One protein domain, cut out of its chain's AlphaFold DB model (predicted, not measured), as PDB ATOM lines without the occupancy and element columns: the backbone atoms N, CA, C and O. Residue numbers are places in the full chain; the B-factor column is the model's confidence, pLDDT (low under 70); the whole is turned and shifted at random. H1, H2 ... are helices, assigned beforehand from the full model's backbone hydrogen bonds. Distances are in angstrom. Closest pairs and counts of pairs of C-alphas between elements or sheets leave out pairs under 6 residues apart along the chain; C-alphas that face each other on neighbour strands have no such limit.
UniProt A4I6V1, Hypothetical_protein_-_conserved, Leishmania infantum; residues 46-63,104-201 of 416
ATOM      1  N   LEU A  46      -1.908 -19.166  46.963       47.07
ATOM      2  CA  LEU A  46      -2.209 -19.142  45.527       47.07
ATOM      3  C   LEU A  46      -0.980 -19.545  44.691       47.07
ATOM      4  O   LEU A  46      -1.117 -20.297  43.733       47.07
ATOM      5  N   ILE A  47       0.213 -19.112  45.115       48.32
ATOM      6  CA  ILE A  47       1.502 -19.470  44.509       48.32
ATOM      7  C   ILE A  47       1.729 -20.982  44.610       48.32
ATOM      8  O   ILE A  47       1.962 -21.644  43.597       48.32
ATOM      9  N   THR A  48       1.590 -21.557  45.807       48.10
ATOM     10  CA  THR A  48       1.792 -22.996  45.998       48.10
ATOM     11  C   THR A  48       0.756 -23.835  45.236       48.10
ATOM     12  O   THR A  48       1.121 -24.858  44.656       48.10
ATOM     13  N   GLN A  49      -0.507 -23.401  45.144       50.92
ATOM     14  CA  GLN A  49      -1.521 -24.092  44.337       50.92
ATOM     15  C   GLN A  49      -1.265 -23.979  42.826       50.92
ATOM     16  O   GLN A  49      -1.293 -24.990  42.131       50.92
ATOM     17  N   GLN A  50      -1.031 -22.771  42.303       51.18
ATOM     18  CA  GLN A  50      -0.960 -22.537  40.855       51.18
ATOM     19  C   GLN A  50       0.388 -22.911  40.234       51.18
ATOM     20  O   GLN A  50       0.419 -23.295  39.070       51.18
ATOM     21  N   ALA A  51       1.490 -22.803  40.980       53.22
ATOM     22  CA  ALA A  51       2.832 -23.032  40.453       53.22
ATOM     23  C   ALA A  51       3.495 -24.290  41.021       53.22
ATOM     24  O   ALA A  51       4.076 -25.080  40.273       53.22
ATOM     25  N   CYS A  52       3.377 -24.520  42.330       50.97
ATOM     26  CA  CYS A  52       4.099 -25.617  42.969       50.97
ATOM     27  C   CYS A  52       3.410 -26.973  42.771       50.97
ATOM     28  O   CYS A  52       4.111 -27.957  42.557       50.97
ATOM     29  N   VAL A  53       2.072 -27.055  42.757       56.26
ATOM     30  CA  VAL A  53       1.369 -28.322  42.451       56.26
ATOM     31  C   VAL A  53       1.705 -28.845  41.042       56.26
ATOM     32  O   VAL A  53       2.069 -30.020  40.953       56.26
ATOM     33  N   PRO A  54       1.691 -28.034  39.958       54.12
ATOM     34  CA  PRO A  54       2.193 -28.475  38.656       54.12
ATOM     35  C   PRO A  54       3.643 -28.958  38.704       54.12
ATOM     36  O   PRO A  54       3.910 -30.061  38.237       54.12
ATOM     37  N   LEU A  55       4.561 -28.197  39.319       55.69
ATOM     38  CA  LEU A  55       5.973 -28.582  39.458       55.69
ATOM     39  C   LEU A  55       6.160 -29.914  40.197       55.69
ATOM     40  O   LEU A  55       6.984 -30.731  39.796       55.69
ATOM     41  N   LEU A  56       5.388 -30.157  41.255       57.06
ATOM     42  CA  LEU A  56       5.467 -31.373  42.065       57.06
ATOM     43  C   LEU A  56       4.862 -32.591  41.359       57.06
ATOM     44  O   LEU A  56       5.432 -33.678  41.438       57.06
ATOM     45  N   ALA A  57       3.759 -32.424  40.623       59.78
ATOM     46  CA  ALA A  57       3.200 -33.481  39.778       59.78
ATOM     47  C   ALA A  57       4.182 -33.883  38.660       59.78
ATOM     48  O   ALA A  57       4.435 -35.067  38.440       59.78
ATOM     49  N   LEU A  58       4.804 -32.888  38.027       54.38
ATOM     50  CA  LEU A  58       5.830 -33.025  36.992       54.38
ATOM     51  C   LEU A  58       7.149 -33.619  37.528       54.38
ATOM     52  O   LEU A  58       7.823 -34.352  36.806       54.38
ATOM     53  N   HIS A  59       7.512 -33.356  38.788       48.92
ATOM     54  CA  HIS A  59       8.638 -34.019  39.457       48.92
ATOM     55  C   HIS A  59       8.288 -35.466  39.835       48.92
ATOM     56  O   HIS A  59       9.141 -36.348  39.725       48.92
ATOM     57  N   ARG A  60       7.041 -35.741  40.243       53.88
ATOM     58  CA  ARG A  60       6.568 -37.104  40.521       53.88
ATOM     59  C   ARG A  60       6.616 -37.975  39.266       53.88
ATOM     60  O   ARG A  60       7.143 -39.074  39.352       53.88
ATOM     61  N   GLN A  61       6.152 -37.472  38.117       49.32
ATOM     62  CA  GLN A  61       6.180 -38.203  36.839       49.32
ATOM     63  C   GLN A  61       7.585 -38.673  36.420       49.32
ATOM     64  O   GLN A  61       7.694 -39.723  35.802       49.32
ATOM     65  N   LEU A  62       8.646 -37.936  36.777       43.82
ATOM     66  CA  LEU A  62      10.043 -38.318  36.503       43.82
ATOM     67  C   LEU A  62      10.765 -38.989  37.687       43.82
ATOM     68  O   LEU A  62      11.938 -39.331  37.564       43.82
ATOM     69  N   SER A  63      10.103 -39.143  38.838       45.77
ATOM     70  CA  SER A  63      10.638 -39.844  40.016       45.77
ATOM     71  C   SER A  63       9.997 -41.220  40.232       45.77
ATOM     72  O   SER A  63      10.367 -41.896  41.187       45.77
ATOM     73  N   PRO A 104      18.509 -35.343  26.809       80.40
ATOM     74  CA  PRO A 104      17.531 -34.266  26.953       80.40
ATOM     75  C   PRO A 104      16.633 -34.459  28.189       80.40
ATOM     76  O   PRO A 104      16.323 -33.481  28.866       80.40
ATOM     77  N   GLU A 105      16.321 -35.705  28.554       81.14
ATOM     78  CA  GLU A 105      15.567 -36.082  29.755       81.14
ATOM     79  C   GLU A 105      16.350 -35.801  31.051       81.14
ATOM     80  O   GLU A 105      15.786 -35.285  32.017       81.14
ATOM     81  N   ASP A 106      17.655 -36.092  31.091       84.36
ATOM     82  CA  ASP A 106      18.517 -35.791  32.241       84.36
ATOM     83  C   ASP A 106      18.748 -34.282  32.406       84.36
ATOM     84  O   ASP A 106      18.729 -33.760  33.527       84.36
ATOM     85  N   ALA A 107      18.950 -33.565  31.297       83.21
ATOM     86  CA  ALA A 107      19.094 -32.113  31.272       83.21
ATOM     87  C   ALA A 107      17.811 -31.423  31.759       83.21
ATOM     88  O   ALA A 107      17.868 -30.490  32.566       83.21
ATOM     89  N   GLU A 108      16.653 -31.933  31.339       81.28
ATOM     90  CA  GLU A 108      15.339 -31.534  31.828       81.28
ATOM     91  C   GLU A 108      15.154 -31.864  33.317       81.28
ATOM     92  O   GLU A 108      14.788 -30.976  34.091       81.28
ATOM     93  N   ARG A 109      15.427 -33.103  33.760       82.54
ATOM     94  CA  ARG A 109      15.294 -33.507  35.174       82.54
ATOM     95  C   ARG A 109      16.146 -32.605  36.068       82.54
ATOM     96  O   ARG A 109      15.660 -32.103  37.079       82.54
ATOM     97  N   LYS A 110      17.376 -32.307  35.641       86.15
ATOM     98  CA  LYS A 110      18.276 -31.357  36.303       86.15
ATOM     99  C   LYS A 110      17.702 -29.938  36.352       86.15
ATOM    100  O   LYS A 110      17.700 -29.346  37.427       86.15
ATOM    101  N   ALA A 111      17.179 -29.403  35.247       85.60
ATOM    102  CA  ALA A 111      16.563 -28.072  35.225       85.60
ATOM    103  C   ALA A 111      15.333 -27.974  36.151       85.60
ATOM    104  O   ALA A 111      15.127 -26.952  36.807       85.60
ATOM    105  N   LYS A 112      14.551 -29.054  36.271       82.80
ATOM    106  CA  LYS A 112      13.416 -29.158  37.206       82.80
ATOM    107  C   LYS A 112      13.873 -29.143  38.667       82.80
ATOM    108  O   LYS A 112      13.309 -28.399  39.470       82.80
ATOM    109  N   THR A 113      14.911 -29.910  39.006       87.96
ATOM    110  CA  THR A 113      15.524 -29.893  40.344       87.96
ATOM    111  C   THR A 113      16.136 -28.524  40.657       87.96
ATOM    112  O   THR A 113      15.889 -27.980  41.729       87.96
ATOM    113  N   ASP A 114      16.870 -27.922  39.719       89.25
ATOM    114  CA  ASP A 114      17.497 -26.605  39.881       89.25
ATOM    115  C   ASP A 114      16.456 -25.493  40.114       89.25
ATOM    116  O   ASP A 114      16.630 -24.662  41.009       89.25
ATOM    117  N   LEU A 115      15.334 -25.525  39.386       87.04
ATOM    118  CA  LEU A 115      14.186 -24.642  39.609       87.04
ATOM    119  C   LEU A 115      13.573 -24.835  41.002       87.04
ATOM    120  O   LEU A 115      13.360 -23.856  41.715       87.04
ATOM    121  N   PHE A 116      13.312 -26.080  41.413       89.67
ATOM    122  CA  PHE A 116      12.749 -26.381  42.734       89.67
ATOM    123  C   PHE A 116      13.662 -25.884  43.868       89.67
ATOM    124  O   PHE A 116      13.195 -25.223  44.796       89.67
ATOM    125  N   LEU A 117      14.971 -26.138  43.759       92.31
ATOM    126  CA  LEU A 117      15.979 -25.687  44.721       92.31
ATOM    127  C   LEU A 117      16.092 -24.159  44.770       92.31
ATOM    128  O   LEU A 117      16.210 -23.603  45.862       92.31
ATOM    129  N   CYS A 118      16.020 -23.478  43.621       90.66
ATOM    130  CA  CYS A 118      15.981 -22.020  43.576       90.66
ATOM    131  C   CYS A 118      14.763 -21.487  44.340       90.66
ATOM    132  O   CYS A 118      14.920 -20.673  45.246       90.66
ATOM    133  N   LEU A 119      13.560 -21.979  44.021       88.69
ATOM    134  CA  LEU A 119      12.310 -21.524  44.634       88.69
ATOM    135  C   LEU A 119      12.303 -21.714  46.154       88.69
ATOM    136  O   LEU A 119      12.043 -20.764  46.892       88.69
ATOM    137  N   VAL A 120      12.651 -22.907  46.636       90.90
ATOM    138  CA  VAL A 120      12.684 -23.217  48.075       90.90
ATOM    139  C   VAL A 120      13.700 -22.330  48.826       90.90
ATOM    140  O   VAL A 120      13.436 -21.911  49.956       90.90
ATOM    141  N   LEU A 121      14.815 -21.946  48.187       92.05
ATOM    142  CA  LEU A 121      15.806 -21.024  48.760       92.05
ATOM    143  C   LEU A 121      15.441 -19.532  48.678       92.05
ATOM    144  O   LEU A 121      15.957 -18.762  49.488       92.05
ATOM    145  N   THR A 122      14.607 -19.096  47.727       89.19
ATOM    146  CA  THR A 122      14.382 -17.657  47.458       89.19
ATOM    147  C   THR A 122      12.935 -17.176  47.582       89.19
ATOM    148  O   THR A 122      12.694 -15.982  47.413       89.19
ATOM    149  N   LEU A 123      11.967 -18.050  47.880       86.28
ATOM    150  CA  LEU A 123      10.582 -17.635  48.138       86.28
ATOM    151  C   LEU A 123      10.497 -16.700  49.367       86.28
ATOM    152  O   LEU A 123      11.077 -17.015  50.415       86.28
ATOM    153  N   PRO A 124       9.767 -15.567  49.273       82.38
ATOM    154  CA  PRO A 124       9.814 -14.502  50.279       82.38
ATOM    155  C   PRO A 124       9.010 -14.794  51.554       82.38
ATOM    156  O   PRO A 124       9.212 -14.118  52.557       82.38
ATOM    157  N   ARG A 125       8.097 -15.775  51.540       84.61
ATOM    158  CA  ARG A 125       7.288 -16.169  52.706       84.61
ATOM    159  C   ARG A 125       7.709 -17.539  53.211       84.61
ATOM    160  O   ARG A 125       7.916 -18.452  52.412       84.61
ATOM    161  N   ASP A 126       7.737 -17.715  54.530       85.79
ATOM    162  CA  ASP A 126       8.166 -18.991  55.109       85.79
ATOM    163  C   ASP A 126       7.170 -20.140  54.952       85.79
ATOM    164  O   ASP A 126       7.573 -21.299  54.932       85.79
ATOM    165  N   GLN A 127       5.877 -19.847  54.790       89.47
ATOM    166  CA  GLN A 127       4.892 -20.901  54.552       89.47
ATOM    167  C   GLN A 127       5.008 -21.494  53.140       89.47
ATOM    168  O   GLN A 127       4.829 -22.695  52.979       89.47
ATOM    169  N   ASP A 128       5.353 -20.689  52.127       86.52
ATOM    170  CA  ASP A 128       5.346 -21.145  50.731       86.52
ATOM    171  C   ASP A 128       6.413 -22.231  50.488       86.52
ATOM    172  O   ASP A 128       6.113 -23.273  49.905       86.52
ATOM    173  N   TRP A 129       7.641 -22.052  51.002       88.68
ATOM    174  CA  TRP A 129       8.694 -23.073  50.876       88.68
ATOM    175  C   TRP A 129       8.446 -24.302  51.764       88.68
ATOM    176  O   TRP A 129       8.773 -25.421  51.359       88.68
ATOM    177  N   LYS A 130       7.828 -24.125  52.941       91.78
ATOM    178  CA  LYS A 130       7.436 -25.239  53.818       91.78
ATOM    179  C   LYS A 130       6.337 -26.085  53.188       91.78
ATOM    180  O   LYS A 130       6.452 -27.308  53.205       91.78
ATOM    181  N   ASP A 131       5.327 -25.472  52.570       89.65
ATOM    182  CA  ASP A 131       4.294 -26.199  51.827       89.65
ATOM    183  C   ASP A 131       4.905 -26.956  50.629       89.65
ATOM    184  O   ASP A 131       4.550 -28.113  50.393       89.65
ATOM    185  N   MET A 132       5.863 -26.351  49.906       89.10
ATOM    186  CA  MET A 132       6.594 -27.018  48.815       89.10
ATOM    187  C   MET A 132       7.352 -28.265  49.279       89.10
ATOM    188  O   MET A 132       7.200 -29.324  48.668       89.10
ATOM    189  N   LEU A 133       8.152 -28.167  50.349       91.86
ATOM    190  CA  LEU A 133       8.878 -29.321  50.893       91.86
ATOM    191  C   LEU A 133       7.924 -30.371  51.460       91.86
ATOM    192  O   LEU A 133       8.062 -31.545  51.140       91.86
ATOM    193  N   THR A 134       6.900 -29.954  52.208       91.02
ATOM    194  CA  THR A 134       5.853 -30.842  52.741       91.02
ATOM    195  C   THR A 134       5.199 -31.664  51.632       91.02
ATOM    196  O   THR A 134       4.979 -32.866  51.780       91.02
ATOM    197  N   ALA A 135       4.892 -31.038  50.497       88.23
ATOM    198  CA  ALA A 135       4.301 -31.725  49.361       88.23
ATOM    199  C   ALA A 135       5.321 -32.578  48.575       88.23
ATOM    200  O   ALA A 135       4.936 -33.620  48.047       88.23
ATOM    201  N   ALA A 136       6.612 -32.219  48.559       89.41
ATOM    202  CA  ALA A 136       7.685 -33.060  48.011       89.41
ATOM    203  C   ALA A 136       7.968 -34.312  48.868       89.41
ATOM    204  O   ALA A 136       8.190 -35.393  48.322       89.41
ATOM    205  N   PHE A 137       7.892 -34.195  50.199       88.51
ATOM    206  CA  PHE A 137       7.945 -35.326  51.129       88.51
ATOM    207  C   PHE A 137       6.781 -36.294  50.858       88.51
ATOM    208  O   PHE A 137       7.011 -37.461  50.549       88.51
ATOM    209  N   ARG A 138       5.535 -35.786  50.832       86.93
ATOM    210  CA  ARG A 138       4.322 -36.586  50.547       86.93
ATOM    211  C   ARG A 138       4.314 -37.225  49.158       86.93
ATOM    212  O   ARG A 138       3.688 -38.264  48.969       86.93
ATOM    213  N   ALA A 139       4.967 -36.601  48.179       83.95
ATOM    214  CA  ALA A 139       5.109 -37.136  46.828       83.95
ATOM    215  C   ALA A 139       6.260 -38.151  46.686       83.95
ATOM    216  O   ALA A 139       6.404 -38.732  45.613       83.95
ATOM    217  N   GLY A 140       7.088 -38.346  47.723       84.41
ATOM    218  CA  GLY A 140       8.295 -39.179  47.673       84.41
ATOM    219  C   GLY A 140       9.410 -38.623  46.776       84.41
ATOM    220  O   GLY A 140      10.380 -39.332  46.498       84.41
ATOM    221  N   THR A 141       9.278 -37.377  46.304       85.93
ATOM    222  CA  THR A 141      10.177 -36.752  45.321       85.93
ATOM    223  C   THR A 141      11.411 -36.123  45.955       85.93
ATOM    224  O   THR A 141      12.441 -36.018  45.295       85.93
ATOM    225  N   TRP A 142      11.356 -35.733  47.232       88.84
ATOM    226  CA  TRP A 142      12.548 -35.288  47.955       88.84
ATOM    227  C   TRP A 142      13.472 -36.472  48.265       88.84
ATOM    228  O   TRP A 142      13.045 -37.460  48.860       88.84
ATOM    229  N   LYS A 143      14.748 -36.367  47.876       88.77
ATOM    230  CA  LYS A 143      15.799 -37.367  48.130       88.77
ATOM    231  C   LYS A 143      16.970 -36.704  48.881       88.77
ATOM    232  O   LYS A 143      17.182 -35.508  48.683       88.77
ATOM    233  N   PRO A 144      17.790 -37.436  49.665       86.05
ATOM    234  CA  PRO A 144      18.861 -36.841  50.480       86.05
ATOM    235  C   PRO A 144      19.821 -35.923  49.706       86.05
ATOM    236  O   PRO A 144      20.151 -34.833  50.163       86.05
ATOM    237  N   HIS A 145      20.186 -36.296  48.474       89.08
ATOM    238  CA  HIS A 145      21.095 -35.508  47.634       89.08
ATOM    239  C   HIS A 145      20.546 -34.121  47.233       89.08
ATOM    240  O   HIS A 145      21.328 -33.271  46.794       89.08
ATOM    241  N   HIS A 146      19.237 -33.866  47.388       93.30
ATOM    242  CA  HIS A 146      18.656 -32.532  47.234       93.30
ATOM    243  C   HIS A 146      19.118 -31.583  48.347       93.30
ATOM    244  O   HIS A 146      19.407 -30.427  48.052       93.30
ATOM    245  N   LEU A 147      19.273 -32.052  49.592       94.15
ATOM    246  CA  LEU A 147      19.787 -31.224  50.689       94.15
ATOM    247  C   LEU A 147      21.241 -30.815  50.422       94.15
ATOM    248  O   LEU A 147      21.577 -29.631  50.462       94.15
ATOM    249  N   SER A 148      22.080 -31.759  49.997       94.07
ATOM    250  CA  SER A 148      23.448 -31.457  49.565       94.07
ATOM    251  C   SER A 148      23.475 -30.502  48.360       94.07
ATOM    252  O   SER A 148      24.414 -29.723  48.196       94.07
ATOM    253  N   ALA A 149      22.449 -30.523  47.500       94.33
ATOM    254  CA  ALA A 149      22.299 -29.581  46.390       94.33
ATOM    255  C   ALA A 149      21.817 -28.182  46.834       94.33
ATOM    256  O   ALA A 149      22.279 -27.197  46.255       94.33
ATOM    257  N   VAL A 150      20.994 -28.067  47.889       96.10
ATOM    258  CA  VAL A 150      20.709 -26.793  48.584       96.10
ATOM    259  C   VAL A 150      22.023 -26.188  49.084       96.10
ATOM    260  O   VAL A 150      22.358 -25.061  48.721       96.10
ATOM    261  N   LEU A 151      22.810 -26.951  49.851       96.50
ATOM    262  CA  LEU A 151      24.055 -26.473  50.466       96.50
ATOM    263  C   LEU A 151      25.116 -26.085  49.421       96.50
ATOM    264  O   LEU A 151      25.701 -25.003  49.510       96.50
ATOM    265  N   ARG A 152      25.300 -26.893  48.364       95.02
ATOM    266  CA  ARG A 152      26.138 -26.522  47.205       95.02
ATOM    267  C   ARG A 152      25.610 -25.275  46.483       95.02
ATOM    268  O   ARG A 152      26.405 -24.426  46.091       95.02
ATOM    269  N   GLY A 153      24.292 -25.129  46.332       93.09
ATOM    270  CA  GLY A 153      23.662 -23.954  45.719       93.09
ATOM    271  C   GLY A 153      23.916 -22.657  46.495       93.09
ATOM    272  O   GLY A 153      24.190 -21.623  45.883       93.09
ATOM    273  N   VAL A 154      23.903 -22.720  47.832       94.39
ATOM    274  CA  VAL A 154      24.307 -21.607  48.709       94.39
ATOM    275  C   VAL A 154      25.805 -21.332  48.593       94.39
ATOM    276  O   VAL A 154      26.184 -20.190  48.347       94.39
ATOM    277  N   GLN A 155      26.655 -22.360  48.703       93.35
ATOM    278  CA  GLN A 155      28.115 -22.220  48.614       93.35
ATOM    279  C   GLN A 155      28.573 -21.564  47.302       93.35
ATOM    280  O   GLN A 155      29.499 -20.757  47.310       93.35
ATOM    281  N   LEU A 156      27.926 -21.913  46.188       92.55
ATOM    282  CA  LEU A 156      28.228 -21.401  44.849       92.55
ATOM    283  C   LEU A 156      27.457 -20.114  44.498       92.55
ATOM    284  O   LEU A 156      27.566 -19.642  43.372       92.55
ATOM    285  N   ASN A 157      26.656 -19.557  45.420       90.29
ATOM    286  CA  ASN A 157      25.771 -18.404  45.183       90.29
ATOM    287  C   ASN A 157      24.852 -18.537  43.952       90.29
ATOM    288  O   ASN A 157      24.452 -17.547  43.337       90.29
ATOM    289  N   ARG A 158      24.475 -19.771  43.605       87.19
ATOM    290  CA  ARG A 158      23.853 -20.122  42.319       87.19
ATOM    291  C   ARG A 158      22.501 -19.443  42.063       87.19
ATOM    292  O   ARG A 158      22.094 -19.302  40.918       87.19
ATOM    293  N   TYR A 159      21.833 -19.008  43.130       88.39
ATOM    294  CA  TYR A 159      20.489 -18.426  43.118       88.39
ATOM    295  C   TYR A 159      20.490 -16.956  43.591       88.39
ATOM    296  O   TYR A 159      19.623 -16.539  44.359       88.39
ATOM    297  N   ASN A 160      21.499 -16.174  43.176       86.11
ATOM    298  CA  ASN A 160      21.546 -14.713  43.371       86.11
ATOM    299  C   ASN A 160      20.353 -14.000  42.715       86.11
ATOM    300  O   ASN A 160      19.717 -13.154  43.342       86.11
ATOM    301  N   GLU A 161      20.055 -14.374  41.469       86.43
ATOM    302  CA  GLU A 161      19.025 -13.780  40.612       86.43
ATOM    303  C   GLU A 161      17.915 -14.817  40.370       86.43
ATOM    304  O   GLU A 161      17.944 -15.544  39.370       86.43
ATOM    305  N   PRO A 162      16.945 -14.958  41.294       83.53
ATOM    306  CA  PRO A 162      15.973 -16.046  41.226       83.53
ATOM    307  C   PRO A 162      15.073 -15.963  39.993       83.53
ATOM    308  O   PRO A 162      14.742 -16.997  39.421       83.53
ATOM    309  N   ALA A 163      14.736 -14.757  39.525       81.61
ATOM    310  CA  ALA A 163      13.972 -14.567  38.293       81.61
ATOM    311  C   ALA A 163      14.724 -15.100  37.056       81.61
ATOM    312  O   ALA A 163      14.140 -15.823  36.251       81.61
ATOM    313  N   VAL A 164      16.026 -14.811  36.928       84.64
ATOM    314  CA  VAL A 164      16.858 -15.270  35.801       84.64
ATOM    315  C   VAL A 164      17.061 -16.785  35.857       84.64
ATOM    316  O   VAL A 164      16.900 -17.467  34.844       84.64
ATOM    317  N   CYS A 165      17.332 -17.336  37.045       85.27
ATOM    318  CA  CYS A 165      17.433 -18.784  37.233       85.27
ATOM    319  C   CYS A 165      16.115 -19.493  36.884       85.27
ATOM    320  O   CYS A 165      16.124 -20.471  36.132       85.27
ATOM    321  N   ALA A 166      14.981 -18.974  37.361       80.48
ATOM    322  CA  ALA A 166      13.675 -19.570  37.124       80.48
ATOM    323  C   ALA A 166      13.258 -19.513  35.645       80.48
ATOM    324  O   ALA A 166      12.789 -20.517  35.116       80.48
ATOM    325  N   LEU A 167      13.487 -18.387  34.956       81.48
ATOM    326  CA  LEU A 167      13.230 -18.250  33.515       81.48
ATOM    327  C   LEU A 167      14.133 -19.164  32.673       81.48
ATOM    328  O   LEU A 167      13.648 -19.809  31.744       81.48
ATOM    329  N   SER A 168      15.417 -19.274  33.024       84.28
ATOM    330  CA  SER A 168      16.363 -20.181  32.359       84.28
ATOM    331  C   SER A 168      15.917 -21.644  32.478       84.28
ATOM    332  O   SER A 168      15.778 -22.343  31.472       84.28
ATOM    333  N   CYS A 169      15.561 -22.084  33.691       81.09
ATOM    334  CA  CYS A 169      15.028 -23.429  33.901       81.09
ATOM    335  C   CYS A 169      13.677 -23.627  33.190       81.09
ATOM    336  O   CYS A 169      13.462 -24.673  32.589       81.09
ATOM    337  N   ALA A 170      12.784 -22.629  33.182       72.88
ATOM    338  CA  ALA A 170      11.504 -22.690  32.467       72.88
ATOM    339  C   ALA A 170      11.654 -22.838  30.943       72.88
ATOM    340  O   ALA A 170      10.762 -23.392  30.301       72.88
ATOM    341  N   GLY A 171      12.756 -22.352  30.363       74.54
ATOM    342  CA  GLY A 171      13.106 -22.597  28.964       74.54
ATOM    343  C   GLY A 171      13.371 -24.080  28.704       74.54
ATOM    344  O   GLY A 171      12.712 -24.679  27.855       74.54
ATOM    345  N   VAL A 172      14.276 -24.677  29.489       76.57
ATOM    346  CA  VAL A 172      14.675 -26.094  29.373       76.57
ATOM    347  C   VAL A 172      13.526 -27.045  29.726       76.57
ATOM    348  O   VAL A 172      13.266 -27.991  28.995       76.57
ATOM    349  N   CYS A 173      12.770 -26.770  30.792       68.02
ATOM    350  CA  CYS A 173      11.639 -27.590  31.246       68.02
ATOM    351  C   CYS A 173      10.427 -27.605  30.296       68.02
ATOM    352  O   CYS A 173       9.408 -28.212  30.627       68.02
ATOM    353  N   ALA A 174      10.471 -26.878  29.176       66.91
ATOM    354  CA  ALA A 174       9.316 -26.643  28.315       66.91
ATOM    355  C   ALA A 174       9.550 -26.993  26.834       66.91
ATOM    356  O   ALA A 174       8.822 -26.505  25.965       66.91
ATOM    357  N   THR A 175      10.548 -27.832  26.553       67.02
ATOM    358  CA  THR A 175      10.762 -28.505  25.258       67.02
ATOM    359  C   THR A 175      10.060 -29.866  25.168       67.02
ATOM    360  O   THR A 175       9.800 -30.339  24.067       67.02
ATOM    361  N   SER A 176       9.733 -30.477  26.310       62.50
ATOM    362  CA  SER A 176       9.244 -31.858  26.457       62.50
ATOM    363  C   SER A 176       7.739 -31.989  26.739       62.50
ATOM    364  O   SER A 176       7.114 -32.981  26.369       62.50
ATOM    365  N   LEU A 177       7.142 -31.014  27.437       58.90
ATOM    366  CA  LEU A 177       5.750 -31.094  27.888       58.90
ATOM    367  C   LEU A 177       4.738 -30.718  26.785       58.90
ATOM    368  O   LEU A 177       5.034 -29.891  25.919       58.90
ATOM    369  N   PRO A 178       3.486 -31.218  26.868       59.27
ATOM    370  CA  PRO A 178       2.387 -30.769  26.016       59.27
ATOM    371  C   PRO A 178       2.197 -29.245  26.041       59.27
ATOM    372  O   PRO A 178       2.391 -28.593  27.071       59.27
ATOM    373  N   SER A 179       1.765 -28.671  24.914       63.54
ATOM    374  CA  SER A 179       1.665 -27.217  24.700       63.54
ATOM    375  C   SER A 179       0.794 -26.477  25.727       63.54
ATOM    376  O   SER A 179       1.106 -25.349  26.102       63.54
ATOM    377  N   SER A 180      -0.260 -27.110  26.247       62.54
ATOM    378  CA  SER A 180      -1.088 -26.556  27.327       62.54
ATOM    379  C   SER A 180      -0.339 -26.484  28.664       62.54
ATOM    380  O   SER A 180      -0.339 -25.444  29.325       62.54
ATOM    381  N   CYS A 181       0.346 -27.564  29.048       57.36
ATOM    382  CA  CYS A 181       1.113 -27.639  30.291       57.36
ATOM    383  C   CYS A 181       2.359 -26.744  30.265       57.36
ATOM    384  O   CYS A 181       2.671 -26.125  31.279       57.36
ATOM    385  N   THR A 182       3.050 -26.617  29.124       63.38
ATOM    386  CA  THR A 182       4.198 -25.698  28.999       63.38
ATOM    387  C   THR A 182       3.787 -24.241  29.153       63.38
ATOM    388  O   THR A 182       4.480 -23.495  29.840       63.38
ATOM    389  N   VAL A 183       2.658 -23.822  28.571       68.27
ATOM    390  CA  VAL A 183       2.136 -22.456  28.735       68.27
ATOM    391  C   VAL A 183       1.723 -22.199  30.183       68.27
ATOM    392  O   VAL A 183       2.140 -21.189  30.749       68.27
ATOM    393  N   ALA A 184       0.988 -23.120  30.817       68.81
ATOM    394  CA  ALA A 184       0.605 -22.990  32.224       68.81
ATOM    395  C   ALA A 184       1.830 -22.911  33.156       68.81
ATOM    396  O   ALA A 184       1.889 -22.039  34.022       68.81
ATOM    397  N   LEU A 185       2.839 -23.762  32.940       67.38
ATOM    398  CA  LEU A 185       4.074 -23.775  33.723       67.38
ATOM    399  C   LEU A 185       4.907 -22.501  33.514       67.38
ATOM    400  O   LEU A 185       5.323 -21.883  34.490       67.38
ATOM    401  N   ARG A 186       5.115 -22.068  32.261       67.64
ATOM    402  CA  ARG A 186       5.819 -20.812  31.944       67.64
ATOM    403  C   ARG A 186       5.105 -19.605  32.554       67.64
ATOM    404  O   ARG A 186       5.772 -18.747  33.121       67.64
ATOM    405  N   HIS A 187       3.773 -19.554  32.488       70.71
ATOM    406  CA  HIS A 187       2.982 -18.494  33.116       70.71
ATOM    407  C   HIS A 187       3.134 -18.515  34.641       70.71
ATOM    408  O   HIS A 187       3.400 -17.482  35.245       70.71
ATOM    409  N   ALA A 188       3.011 -19.679  35.279       69.30
ATOM    410  CA  ALA A 188       3.150 -19.806  36.726       69.30
ATOM    411  C   ALA A 188       4.563 -19.428  37.213       69.30
ATOM    412  O   ALA A 188       4.703 -18.734  38.219       69.30
ATOM    413  N   ILE A 189       5.611 -19.804  36.470       67.85
ATOM    414  CA  ILE A 189       6.991 -19.390  36.759       67.85
ATOM    415  C   ILE A 189       7.186 -17.888  36.510       67.85
ATOM    416  O   ILE A 189       7.879 -17.245  37.292       67.85
ATOM    417  N   ALA A 190       6.554 -17.301  35.489       70.64
ATOM    418  CA  ALA A 190       6.592 -15.857  35.261       70.64
ATOM    419  C   ALA A 190       5.888 -15.070  36.384       70.64
ATOM    420  O   ALA A 190       6.410 -14.044  36.817       70.64
ATOM    421  N   GLU A 191       4.760 -15.553  36.918       73.70
ATOM    422  CA  GLU A 191       4.120 -14.955  38.102       73.70
ATOM    423  C   GLU A 191       4.968 -15.119  39.371       73.70
ATOM    424  O   GLU A 191       5.092 -14.169  40.150       73.70
ATOM    425  N   ILE A 192       5.638 -16.264  39.568       66.89
ATOM    426  CA  ILE A 192       6.636 -16.357  40.642       66.89
ATOM    427  C   ILE A 192       7.765 -15.348  40.402       66.89
ATOM    428  O   ILE A 192       8.102 -14.606  41.311       66.89
ATOM    429  N   ALA A 193       8.328 -15.252  39.197       67.30
ATOM    430  CA  ALA A 193       9.436 -14.341  38.907       67.30
ATOM    431  C   ALA A 193       9.069 -12.856  39.109       67.30
ATOM    432  O   ALA A 193       9.932 -12.075  39.501       67.30
ATOM    433  N   LYS A 194       7.795 -12.474  38.921       69.36
ATOM    434  CA  LYS A 194       7.256 -11.140  39.262       69.36
ATOM    435  C   LYS A 194       7.097 -10.902  40.771       69.36
ATOM    436  O   LYS A 194       7.121  -9.753  41.201       69.36
ATOM    437  N   THR A 195       6.888 -11.955  41.564       68.50
ATOM    438  CA  THR A 195       6.712 -11.880  43.033       68.50
ATOM    439  C   THR A 195       7.982 -12.221  43.821       68.50
ATOM    440  O   THR A 195       8.060 -11.947  45.020       68.50
ATOM    441  N   ALA A 196       8.984 -12.800  43.161       64.34
ATOM    442  CA  ALA A 196      10.289 -13.108  43.713       64.34
ATOM    443  C   ALA A 196      11.082 -11.818  43.991       64.34
ATOM    444  O   ALA A 196      10.964 -10.841  43.248       64.34
ATOM    445  N   PRO A 197      11.928 -11.794  45.036       65.42
ATOM    446  CA  PRO A 197      12.803 -10.656  45.275       65.42
ATOM    447  C   PRO A 197      13.810 -10.524  44.120       65.42
ATOM    448  O   PRO A 197      14.455 -11.504  43.744       65.42
ATOM    449  N   ALA A 198      13.946  -9.313  43.566       63.81
ATOM    450  CA  ALA A 198      14.765  -9.042  42.376       63.81
ATOM    451  C   ALA A 198      16.228  -9.505  42.523       63.81
ATOM    452  O   ALA A 198      16.838  -9.964  41.561       63.81
ATOM    453  N   SER A 199      16.758  -9.454  43.745       72.53
ATOM    454  CA  SER A 199      17.948 -10.192  44.154       72.53
ATOM    455  C   SER A 199      17.697 -10.892  45.488       72.53
ATOM    456  O   SER A 199      16.943 -10.418  46.339       72.53
ATOM    457  N   SER A 200      18.337 -12.042  45.680       81.75
ATOM    458  CA  SER A 200      18.345 -12.759  46.952       81.75
ATOM    459  C   SER A 200      19.693 -12.541  47.646       81.75
ATOM    460  O   SER A 200      20.749 -12.751  47.043       81.75
ATOM    461  N   ALA A 201      19.685 -12.129  48.916       87.67
ATOM    462  CA  ALA A 201      20.923 -11.926  49.666       87.67
ATOM    463  C   ALA A 201      21.572 -13.279  50.042       87.67
ATOM    464  O   ALA A 201      20.873 -14.178  50.524       87.67
TER     465      ALA A 201
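AT A GLANCE: This is residues 46 to 63 and 104 to 201 of the 416 residues of the protein "Hypothetical_protein_-_conserved" of Leishmania infantum (UniProt A4I6V1). A compact ball of six helices is built round H2, which runs through the middle with H1, H3, H4 and H5 packed on it. H6 folds back along H5 as a helical hairpin and crosses H1, and H1, H2, H5 and H6 make a ring of contacts. The printed part has 116 residues with six named helices, H1 to H6 in chain order, and no named strand; its class is all helix. It is compact, with a radius of gyration of the C-alphas of 12.9 A, and rounded, spanning 35 by 30 by 27 A.

HOW THE PARTS SIT: Start with H1, residues 46 to 61, which has a kink of 33 degrees near residue 53. With residues 55 to 59 alone it touches the hub, H2, residues 104 to 122; their closest C-alphas, His 59 and Lys 112, are 7.2 A apart, and they run opposite ways at a shallow tilt of 33 degrees, only just short of steep. Next look at H3, residues 126 to 138, which forms a hairpin with H2 at a steep tilt of 39 degrees; the closest C-alphas, Val 120 and Trp 129, are 4.9 A apart. H3 also touches H1, closest at C-alphas Thr 48 and Asp 128, 6.2 A apart. H1, H2 and H3 form an up-and-down bundle, each running against the one before it. H4, residues 144 to 155, touches H2 at a steep tilt of 65 degrees, closest at C-alphas Leu 117 and Val 150, 6.2 A apart. H5, residues 162 to 172, touches H2 at a shallow tilt of 18 degrees, opposite ways, closest at C-alphas Ala 111 and Cys 169, 5.1 A apart. H6, residues 179 to 195, forms a hairpin with H5 at 9 degrees, with C-alphas Ala 163 and Ala 193 closest at 4.6 A. With residues 185 to 192 alone H6 touches H1 at a steep tilt of 47 degrees, closest at C-alphas Ala 51 and Ala 188, 4.9 A apart. H2 and H6 are apart. In H2, H3, H5 and H6 every O i to N i+4 pair is within hydrogen-bond range; in H1 10 of 12 are, and in H4 7 of 8.

IN THESE COORDINATES: Find C-alpha 46 at (-2.209, -19.142, 45.527), where H1 begins its 22.6 A. H2 runs 26.6 A from C-alpha 104 at (17.531, -34.266, 26.953). H6 runs 24.4 A to C-alpha 195 at (6.712, -11.880, 43.033).

THE WHOLE: The C-alphas farthest apart, Gln 155 and Ser 180, are 36.4 A apart. Residues 64 to 103 are not printed, and C-alphas 63 and 104 are 15.8 A apart across the cut. Of the links printed whole, none is long. Confidence is under 70 at residues 46 to 63, 173 to 186, 188 to 189 and 192 to 198.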